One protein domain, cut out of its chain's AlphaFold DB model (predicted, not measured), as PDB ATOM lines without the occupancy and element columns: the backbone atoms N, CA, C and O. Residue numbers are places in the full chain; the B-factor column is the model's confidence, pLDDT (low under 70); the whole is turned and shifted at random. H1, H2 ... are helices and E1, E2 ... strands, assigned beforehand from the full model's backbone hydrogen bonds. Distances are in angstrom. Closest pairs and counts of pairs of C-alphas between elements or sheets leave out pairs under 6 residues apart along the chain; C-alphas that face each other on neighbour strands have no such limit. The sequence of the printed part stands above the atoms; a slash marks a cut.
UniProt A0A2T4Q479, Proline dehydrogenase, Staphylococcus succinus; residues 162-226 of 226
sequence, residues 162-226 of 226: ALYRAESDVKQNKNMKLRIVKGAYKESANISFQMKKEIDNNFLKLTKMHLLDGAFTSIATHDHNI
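AT A GLANCE: This is residues 162 to 226 of the 226 residues of the protein "Proline dehydrogenase" of Staphylococcus succinus (UniProt A0A2T4Q479). A long helix, H2, covers one face of a small two-stranded ribbon, E1 and E2, and a shorter helix, H1, lies side by side with part of H2. A long loop, residues 182 to 195, leads from E1 to H2. The printed part has 65 residues, with two named helices and two named strands in the order H1, E1, H2, E2; the sheet, in the order E1, E2, is parallel, and the class is mixed, helices and strands. It is compact, with a radius of gyration of the C-alphas of 11.5 A and spans of 30 by 27 by 16 A.

HOW THE PARTS SIT: H1, residues 166 to 172, touches H2, residues 196 to 213, with residues 206 to 210 of H2 alone; their closest C-alphas, those of Glu 167 and Leu 206, are 6.4 A apart. The two helices run the same way at a shallow tilt of 13 degrees. E1, residues 177 to 181, and E2, residues 217 to 219, are parallel neighbours at 20 degrees, with N 180 and O 218 within hydrogen-bond range at 2.8 A, as are N 218 and O 178 at 2.8 A. E1, H2 and E2 form a strand-helix-strand unit, two parallel neighbour strands with a helix between them along the chain, and its crossover is right-handed. The closest C-alphas of E1 and H2 are those of Ile 180 and Thr 207, 6.4 A apart; those of H2 and E2 are Leu 211 and Thr 217, at 6.2 A. H1 and E2 are apart. In H1 and H2 every O i to N i+4 pair is within hydrogen-bond range.

IN THESE COORDINATES: H1 begins at C-alpha 166 (-26.244, 29.279, 72.686) and is 10.0 A long from first to last C-alpha. E1 measures 13.2 A, H2 25.8 A and E2 6.3 A. E2 ends at C-alpha 219 (-16.286, 22.959, 81.272).

THE WHOLE: The two C-alphas farthest apart, those of Ser 188 and Leu 212, are 30.5 A apart. The printed part has no cut and ends at residue 226, the chain's last. The link from E1 to H2 is long, with 14 residues; those from H1 to E1 and from H2 to E2 are tight. The mean pLDDT of the printed part is 96.9, and no printed residue is under 70.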
ATOM      1  N   ALA A 162     -24.885  22.612  71.397       98.38
ATOM      2  CA  ALA A 162     -25.579  22.124  70.212       98.38
ATOM      3  C   ALA A 162     -26.628  23.112  69.675       98.38
ATOM      4  O   ALA A 162     -26.941  23.062  68.492       98.38
ATOM      5  N   LEU A 163     -27.154  24.028  70.491       98.69
ATOM      6  CA  LEU A 163     -28.209  24.942  70.059       98.69
ATOM      7  C   LEU A 163     -27.664  26.162  69.314       98.69
ATOM      8  O   LEU A 163     -26.672  26.764  69.729       98.69
ATOM      9  N   TYR A 164     -28.374  26.605  68.272       98.56
ATOM     10  CA  TYR A 164     -27.995  27.810  67.519       98.56
ATOM     11  C   TYR A 164     -28.024  29.085  68.378       98.56
ATOM     12  O   TYR A 164     -27.213  29.987  68.179       98.56
ATOM     13  N   ARG A 165     -28.923  29.146  69.371       98.38
ATOM     14  CA  ARG A 165     -29.071  30.287  70.293       98.38
ATOM     15  C   ARG A 165     -27.944  30.433  71.321       98.38
ATOM     16  O   ARG A 165     -27.781  31.511  71.886       98.38
ATOM     17  N   ALA A 166     -27.153  29.383  71.544       98.56
ATOM     18  CA  ALA A 166     -26.244  29.279  72.686       98.56
ATOM     19  C   ALA A 166     -25.220  30.424  72.777       98.56
ATOM     20  O   ALA A 166     -24.853  30.846  73.870       98.56
ATOM     21  N   GLU A 167     -24.778  30.970  71.640       98.62
ATOM     22  CA  GLU A 167     -23.883  32.133  71.627       98.62
ATOM     23  C   GLU A 167     -24.541  33.394  72.187       98.62
ATOM     24  O   GLU A 167     -23.902  34.145  72.926       98.62
ATOM     25  N   SER A 168     -25.806  33.630  71.838       98.50
ATOM     26  CA  SER A 168     -26.571  34.754  72.375       98.50
ATOM     27  C   SER A 168     -26.763  34.592  73.877       98.50
ATOM     28  O   SER A 168     -26.503  35.532  74.626       98.50
ATOM     29  N   ASP A 169     -27.127  33.385  74.316       98.44
ATOM     30  CA  ASP A 169     -27.344  33.085  75.729       98.44
ATOM     31  C   ASP A 169     -26.054  33.293  76.553       98.44
ATOM     32  O   ASP A 169     -26.105  33.898  77.621       98.44
ATOM     33  N   VAL A 170     -24.874  32.903  76.046       98.50
ATOM     34  CA  VAL A 170     -23.582  33.189  76.714       98.50
ATOM     35  C   VAL A 170     -23.321  34.689  76.831       98.50
ATOM     36  O   VAL A 170     -22.905  35.153  77.888       98.50
ATOM     37  N   LYS A 171     -23.550  35.462  75.762       98.25
ATOM     38  CA  LYS A 171     -23.286  36.911  75.767       98.25
ATOM     39  C   LYS A 171     -24.197  37.654  76.741       98.25
ATOM     40  O   LYS A 171     -23.723  38.525  77.466       98.25
ATOM     41  N   GLN A 172     -25.482  37.313  76.750       97.81
ATOM     42  CA  GLN A 172     -26.474  37.948  77.619       97.81
ATOM     43  C   GLN A 172     -26.228  37.624  79.097       97.81
ATOM     44  O   GLN A 172     -26.436  38.479  79.952       97.81
ATOM     45  N   ASN A 173     -25.719  36.425  79.390       97.50
ATOM     46  CA  ASN A 173     -25.554  35.917  80.752       97.50
ATOM     47  C   ASN A 173     -24.087  35.839  81.197       97.50
ATOM     48  O   ASN A 173     -23.753  35.072  82.096       97.50
ATOM     49  N   LYS A 174     -23.196  36.641  80.599       96.94
ATOM     50  CA  LYS A 174     -21.744  36.551  80.836       96.94
ATOM     51  C   LYS A 174     -21.314  36.787  82.287       96.94
ATOM     52  O   LYS A 174     -20.269  36.313  82.705       96.94
ATOM     53  N   ASN A 175     -22.112  37.511  83.071       96.88
ATOM     54  CA  ASN A 175     -21.808  37.780  84.481       96.88
ATOM     55  C   ASN A 175     -22.221  36.626  85.415       96.88
ATOM     56  O   ASN A 175     -21.971  36.693  86.616       96.88
ATOM     57  N   MET A 176     -22.856  35.577  84.888       97.38
ATOM     58  CA  MET A 176     -23.294  34.420  85.661       97.38
ATOM     59  C   MET A 176     -22.254  33.306  85.644       97.38
ATOM     60  O   MET A 176     -21.507  33.139  84.684       97.38
ATOM     61  N   LYS A 177     -22.245  32.464  86.681       98.38
ATOM     62  CA  LYS A 177     -21.505  31.201  86.606       98.38
ATOM     63  C   LYS A 177     -22.201  30.295  85.588       98.38
ATOM     64  O   LYS A 177     -23.363  29.935  85.787       98.38
ATOM     65  N   LEU A 178     -21.500  29.923  84.519       98.69
ATOM     66  CA  LEU A 178     -22.053  29.101  83.441       98.69
ATOM     67  C   LEU A 178     -21.325  27.763  83.341       98.69
ATOM     68  O   LEU A 178     -20.094  27.692  83.326       98.69
ATOM     69  N   ARG A 179     -22.099  26.686  83.220       98.81
ATOM     70  CA  ARG A 179     -21.622  25.354  82.853       98.81
ATOM     71  C   ARG A 179     -21.858  25.131  81.365       98.81
ATOM     72  O   ARG A 179     -22.997  25.034  80.923       98.81
ATOM     73  N   ILE A 180     -20.789  25.023  80.587       98.75
ATOM     74  CA  ILE A 180     -20.886  24.759  79.150       98.75
ATOM     75  C   ILE A 180     -20.910  23.244  78.936       98.75
ATOM     76  O   ILE A 180     -20.013  22.531  79.391       98.75
ATOM     77  N   VAL A 181     -21.942  22.754  78.248       98.75
ATOM     78  CA  VAL A 181     -22.121  21.347  77.853       98.75
ATOM     79  C   VAL A 181     -22.321  21.252  76.345       98.75
ATOM     80  O   VAL A 181     -22.685  22.227  75.691       98.75
ATOM     81  N   LYS A 182     -22.154  20.059  75.764       98.06
ATOM     82  CA  LYS A 182     -22.538  19.832  74.357       98.06
ATOM     83  C   LYS A 182     -24.059  19.857  74.159       98.06
ATOM     84  O   LYS A 182     -24.527  20.378  73.159       98.06
ATOM     85  N   GLY A 183     -24.814  19.345  75.129       94.75
ATOM     86  CA  GLY A 183     -26.264  19.138  75.050       94.75
ATOM     87  C   GLY A 183     -26.605  17.645  75.051       94.75
ATOM     88  O   GLY A 183     -25.905  16.843  74.435       94.75
ATOM     89  N   ALA A 184     -27.647  17.265  75.793       90.69
ATOM     90  CA  ALA A 184     -28.044  15.865  75.987       90.69
ATOM     91  C   ALA A 184     -29.328  15.478  75.231       90.69
ATOM     92  O   ALA A 184     -29.591  14.289  75.029       90.69
ATOM     93  N   TYR A 185     -30.111  16.470  74.805       89.56
ATOM     94  CA  TYR A 185     -31.412  16.287  74.171       89.56
ATOM     95  C   TYR A 185     -31.287  16.140  72.657       89.56
ATOM     96  O   TYR A 185     -30.362  16.654  72.021       89.56
ATOM     97  N   LYS A 186     -32.218  15.383  72.070       89.88
ATOM     98  CA  LYS A 186     -32.289  15.198  70.621       89.88
ATOM     99  C   LYS A 186     -33.213  16.253  70.028       89.88
ATOM    100  O   LYS A 186     -34.405  16.014  69.866       89.88
ATOM    101  N   GLU A 187     -32.611  17.368  69.659       94.94
ATOM    102  CA  GLU A 187     -33.308  18.517  69.097       94.94
ATOM    103  C   GLU A 187     -33.375  18.469  67.568       94.94
ATOM    104  O   GLU A 187     -32.536  17.852  66.898       94.94
ATOM    105  N   SER A 188     -34.381  19.128  67.000       96.19
ATOM    106  CA  SER A 188     -34.568  19.202  65.552       96.19
ATOM    107  C   SER A 188     -33.536  20.111  64.871       96.19
ATOM    108  O   SER A 188     -32.991  21.049  65.452       96.19
ATOM    109  N   ALA A 189     -33.270  19.844  63.589       96.50
ATOM    110  CA  ALA A 189     -32.233  20.538  62.817       96.50
ATOM    111  C   ALA A 189     -32.495  22.043  62.600       96.50
ATOM    112  O   ALA A 189     -31.579  22.782  62.248       96.50
ATOM    113  N   ASN A 190     -33.732  22.501  62.811       97.12
ATOM    114  CA  ASN A 190     -34.110  23.917  62.756       97.12
ATOM    115  C   ASN A 190     -33.626  24.728  63.972       97.12
ATOM    116  O   ASN A 190     -33.582  25.949  63.883       97.12
ATOM    117  N   ILE A 191     -33.261  24.077  65.079       97.50
ATOM    118  CA  ILE A 191     -32.852  24.742  66.331       97.50
ATOM    119  C   ILE A 191     -31.467  24.308  66.831       97.50
ATOM    120  O   ILE A 191     -30.896  24.962  67.707       97.50
ATOM    121  N   SER A 192     -30.918  23.221  66.283       97.62
ATOM    122  CA  SER A 192     -29.714  22.573  66.803       97.62
ATOM    123  C   SER A 192     -28.805  22.021  65.706       97.62
ATOM    124  O   SER A 192     -29.278  21.399  64.747       97.62
ATOM    125  N   PHE A 193     -27.492  22.189  65.889       97.50
ATOM    126  CA  PHE A 193     -26.451  21.553  65.087       97.50
ATOM    127  C   PHE A 193     -26.590  20.031  65.153       97.50
ATOM    128  O   PHE A 193     -26.716  19.440  66.224       97.50
ATOM    129  N   GLN A 194     -26.516  19.375  63.997       96.38
ATOM    130  CA  GLN A 194     -26.679  17.921  63.907       96.38
ATOM    131  C   GLN A 194     -25.336  17.190  63.790       96.38
ATOM    132  O   GLN A 194     -25.233  16.014  64.145       96.38
ATOM    133  N   MET A 195     -24.289  17.863  63.299       96.81
ATOM    134  CA  MET A 195     -22.973  17.251  63.137       96.81
ATOM    135  C   MET A 195     -22.126  17.426  64.398       96.81
ATOM    136  O   MET A 195     -21.922  18.542  64.869       96.81
ATOM    137  N   LYS A 196     -21.526  16.330  64.894       95.25
ATOM    138  CA  LYS A 196     -20.622  16.352  66.065       95.25
ATOM    139  C   LYS A 196     -19.551  17.442  65.945       95.25
ATOM    140  O   LYS A 196     -19.319  18.168  66.899       95.25
ATOM    141  N   LYS A 197     -18.936  17.581  64.766       96.94
ATOM    142  CA  LYS A 197     -17.885  18.576  64.516       96.94
ATOM    143  C   LYS A 197     -18.374  20.014  64.725       96.94
ATOM    144  O   LYS A 197     -17.630  20.833  65.248       96.94
ATOM    145  N   GLU A 198     -19.607  20.324  64.329       98.00
ATOM    146  CA  GLU A 198     -20.191  21.655  64.535       98.00
ATOM    147  C   GLU A 198     -20.461  21.912  66.017       98.00
ATOM    148  O   GLU A 198     -20.095  22.967  66.526       98.00
ATOM    149  N   ILE A 199     -21.016  20.916  66.719       98.31
ATOM    150  CA  ILE A 199     -21.257  20.979  68.167       98.31
ATOM    151  C   ILE A 199     -19.937  21.179  68.925       98.31
ATOM    152  O   ILE A 199     -19.864  22.028  69.807       98.31
ATOM    153  N   ASP A 200     -18.884  20.437  68.571       98.50
ATOM    154  CA  ASP A 200     -17.561  20.540  69.201       98.50
ATOM    155  C   ASP A 200     -16.924  21.915  68.957       98.50
ATOM    156  O   ASP A 200     -16.427  22.550  69.889       98.50
ATOM    157  N   ASN A 201     -16.985  22.409  67.717       98.31
ATOM    158  CA  ASN A 201     -16.489  23.741  67.372       98.31
ATOM    159  C   ASN A 201     -17.230  24.830  68.154       98.31
ATOM    160  O   ASN A 201     -16.601  25.758  68.667       98.31
ATOM    161  N   ASN A 202     -18.558  24.719  68.265       98.62
ATOM    162  CA  ASN A 202     -19.344  25.679  69.025       98.62
ATOM    163  C   ASN A 202     -19.056  25.566  70.528       98.62
ATOM    164  O   ASN A 202     -18.886  26.582  71.190       98.62
ATOM    165  N   PHE A 203     -18.891  24.356  71.067       98.75
ATOM    166  CA  PHE A 203     -18.507  24.140  72.465       98.75
ATOM    167  C   PHE A 203     -17.197  24.860  72.812       98.75
ATOM    168  O   PHE A 203     -17.146  25.609  73.791       98.75
ATOM    169  N   LEU A 204     -16.157  24.687  71.989       98.50
ATOM    170  CA  LEU A 204     -14.866  25.360  72.160       98.50
ATOM    171  C   LEU A 204     -14.998  26.881  72.046       98.50
ATOM    172  O   LEU A 204     -14.444  27.615  72.867       98.50
ATOM    173  N   LYS A 205     -15.761  27.357  71.055       98.56
ATOM    174  CA  LYS A 205     -16.033  28.785  70.856       98.56
ATOM    175  C   LYS A 205     -16.682  29.404  72.096       98.56
ATOM    176  O   LYS A 205     -16.152  30.377  72.623       98.56
ATOM    177  N   LEU A 206     -17.787  28.834  72.573       98.69
ATOM    178  CA  LEU A 206     -18.541  29.339  73.725       98.69
ATOM    179  C   LEU A 206     -17.723  29.280  75.016       98.69
ATOM    180  O   LEU A 206     -17.704  30.245  75.777       98.69
ATOM    181  N   THR A 207     -16.992  28.183  75.225       98.50
ATOM    182  CA  THR A 207     -16.091  28.022  76.373       98.50
ATOM    183  C   THR A 207     -15.016  29.104  76.376       98.50
ATOM    184  O   THR A 207     -14.838  29.793  77.377       98.50
ATOM    185  N   LYS A 208     -14.340  29.320  75.241       98.25
ATOM    186  CA  LYS A 208     -13.331  30.377  75.104       98.25
ATOM    187  C   LYS A 208     -13.928  31.765  75.331       98.25
ATOM    188  O   LYS A 208     -13.302  32.586  75.991       98.25
ATOM    189  N   MET A 209     -15.118  32.031  74.793       98.31
ATOM    190  CA  MET A 209     -15.805  33.309  74.990       98.31
ATOM    191  C   MET A 209     -16.054  33.595  76.475       98.31
ATOM    192  O   MET A 209     -15.703  34.673  76.944       98.31
ATOM    193  N   HIS A 210     -16.603  32.630  77.219       98.56
ATOM    194  CA  HIS A 210     -16.930  32.830  78.633       98.56
ATOM    195  C   HIS A 210     -15.689  32.833  79.542       98.56
ATOM    196  O   HIS A 210     -15.652  33.563  80.523       98.56
ATOM    197  N   LEU A 211     -14.626  32.101  79.189       98.12
ATOM    198  CA  LEU A 211     -13.347  32.178  79.906       98.12
ATOM    199  C   LEU A 211     -12.656  33.543  79.768       98.12
ATOM    200  O   LEU A 211     -11.930  33.942  80.674       98.12
ATOM    201  N   LEU A 212     -12.825  34.226  78.631       97.69
ATOM    202  CA  LEU A 212     -12.141  35.493  78.352       97.69
ATOM    203  C   LEU A 212     -12.914  36.731  78.831       97.69
ATOM    204  O   LEU A 212     -12.276  37.721  79.176       97.69
ATOM    205  N   ASP A 213     -14.250  36.702  78.817       95.25
ATOM    206  CA  ASP A 213     -15.104  37.870  79.124       95.25
ATOM    207  C   ASP A 213     -16.331  37.515  79.993       95.25
ATOM    208  O   ASP A 213     -17.327  38.238  80.014       95.25
ATOM    209  N   GLY A 214     -16.298  36.378  80.689       95.50
ATOM    210  CA  GLY A 214     -17.381  35.921  81.557       95.50
ATOM    211  C   GLY A 214     -16.960  35.703  83.007       95.50
ATOM    212  O   GLY A 214     -15.805  35.891  83.390       95.50
ATOM    213  N   ALA A 215     -17.923  35.301  83.831       96.62
ATOM    214  CA  ALA A 215     -17.680  34.855  85.195       96.62
ATOM    215  C   ALA A 215     -17.180  33.394  85.207       96.62
ATOM    216  O   ALA A 215     -16.632  32.876  84.231       96.62
ATOM    217  N   PHE A 216     -17.330  32.695  86.335       97.75
ATOM    218  CA  PHE A 216     -16.813  31.334  86.477       97.75
ATOM    219  C   PHE A 216     -17.374  30.388  85.399       97.75
ATOM    220  O   PHE A 216     -18.589  30.279  85.226       97.75
ATOM    221  N   THR A 217     -16.482  29.671  84.710       98.44
ATOM    222  CA  THR A 217     -16.838  28.732  83.638       98.44
ATOM    223  C   THR A 217     -16.601  27.295  84.091       98.44
ATOM    224  O   THR A 217     -15.464  26.909  84.347       98.44
ATOM    225  N   SER A 218     -17.655  26.477  84.135       98.00
ATOM    226  CA  SER A 218     -17.521  25.021  84.280       98.00
ATOM    227  C   SER A 218     -17.513  24.360  82.901       98.00
ATOM    228  O   SER A 218     -18.487  24.463  82.159       98.00
ATOM    229  N   ILE A 219     -16.436  23.655  82.559       98.25
ATOM    230  CA  ILE A 219     -16.286  22.959  81.272       98.25
ATOM    231  C   ILE A 219     -16.726  21.503  81.457       98.25
ATOM    232  O   ILE A 219     -15.953  20.661  81.906       98.25
ATOM    233  N   ALA A 220     -17.990  21.200  81.162       97.31
ATOM    234  CA  ALA A 220     -18.581  19.891  81.439       97.31
ATOM    235  C   ALA A 220     -18.536  18.985  80.197       97.31
ATOM    236  O   ALA A 220     -19.488  18.894  79.417       97.31
ATOM    237  N   THR A 221     -17.403  18.301  80.017       97.12
ATOM    238  CA  THR A 221     -17.169  17.360  78.913       97.12
ATOM    239  C   THR A 221     -16.290  16.186  79.349       97.12
ATOM    240  O   THR A 221     -15.452  16.318  80.234       97.12
ATOM    241  N   HIS A 222     -16.473  15.041  78.690       95.12
ATOM    242  CA  HIS A 222     -15.585  13.873  78.783       95.12
ATOM    243  C   HIS A 222     -14.780  13.669  77.484       95.12
ATOM    244  O   HIS A 222     -14.119  12.647  77.309       95.12
ATOM    245  N   ASP A 223     -14.899  14.592  76.522       93.88
ATOM    246  CA  ASP A 223     -14.158  14.533  75.263       93.88
ATOM    247  C   ASP A 223     -12.717  14.990  75.501       93.88
ATOM    248  O   ASP A 223     -12.482  16.156  75.789       93.88
ATOM    249  N   HIS A 224     -11.768  14.066  75.379       93.56
ATOM    250  CA  HIS A 224     -10.342  14.309  75.614       93.56
ATOM    251  C   HIS A 224      -9.662  15.130  74.507       93.56
ATOM    252  O   HIS A 224      -8.478  15.431  74.621       93.56
ATOM    253  N   ASN A 225     -10.376  15.440  73.420       89.69
ATOM    254  CA  ASN A 225      -9.870  16.260  72.315       89.69
ATOM    255  C   ASN A 225     -10.271  17.737  72.433       89.69
ATOM    256  O   ASN A 225     -10.004  18.509  71.511       89.69
ATOM    257  N   ILE A 226     -10.977  18.098  73.506       83.94
ATOM    258  CA  ILE A 226     -11.469  19.448  73.795       83.94
ATOM    259  C   ILE A 226     -10.605  20.083  74.878       83.94
ATOM    260  O   ILE A 226     -10.261  19.365  75.841       83.94
TER     261      ILE A 226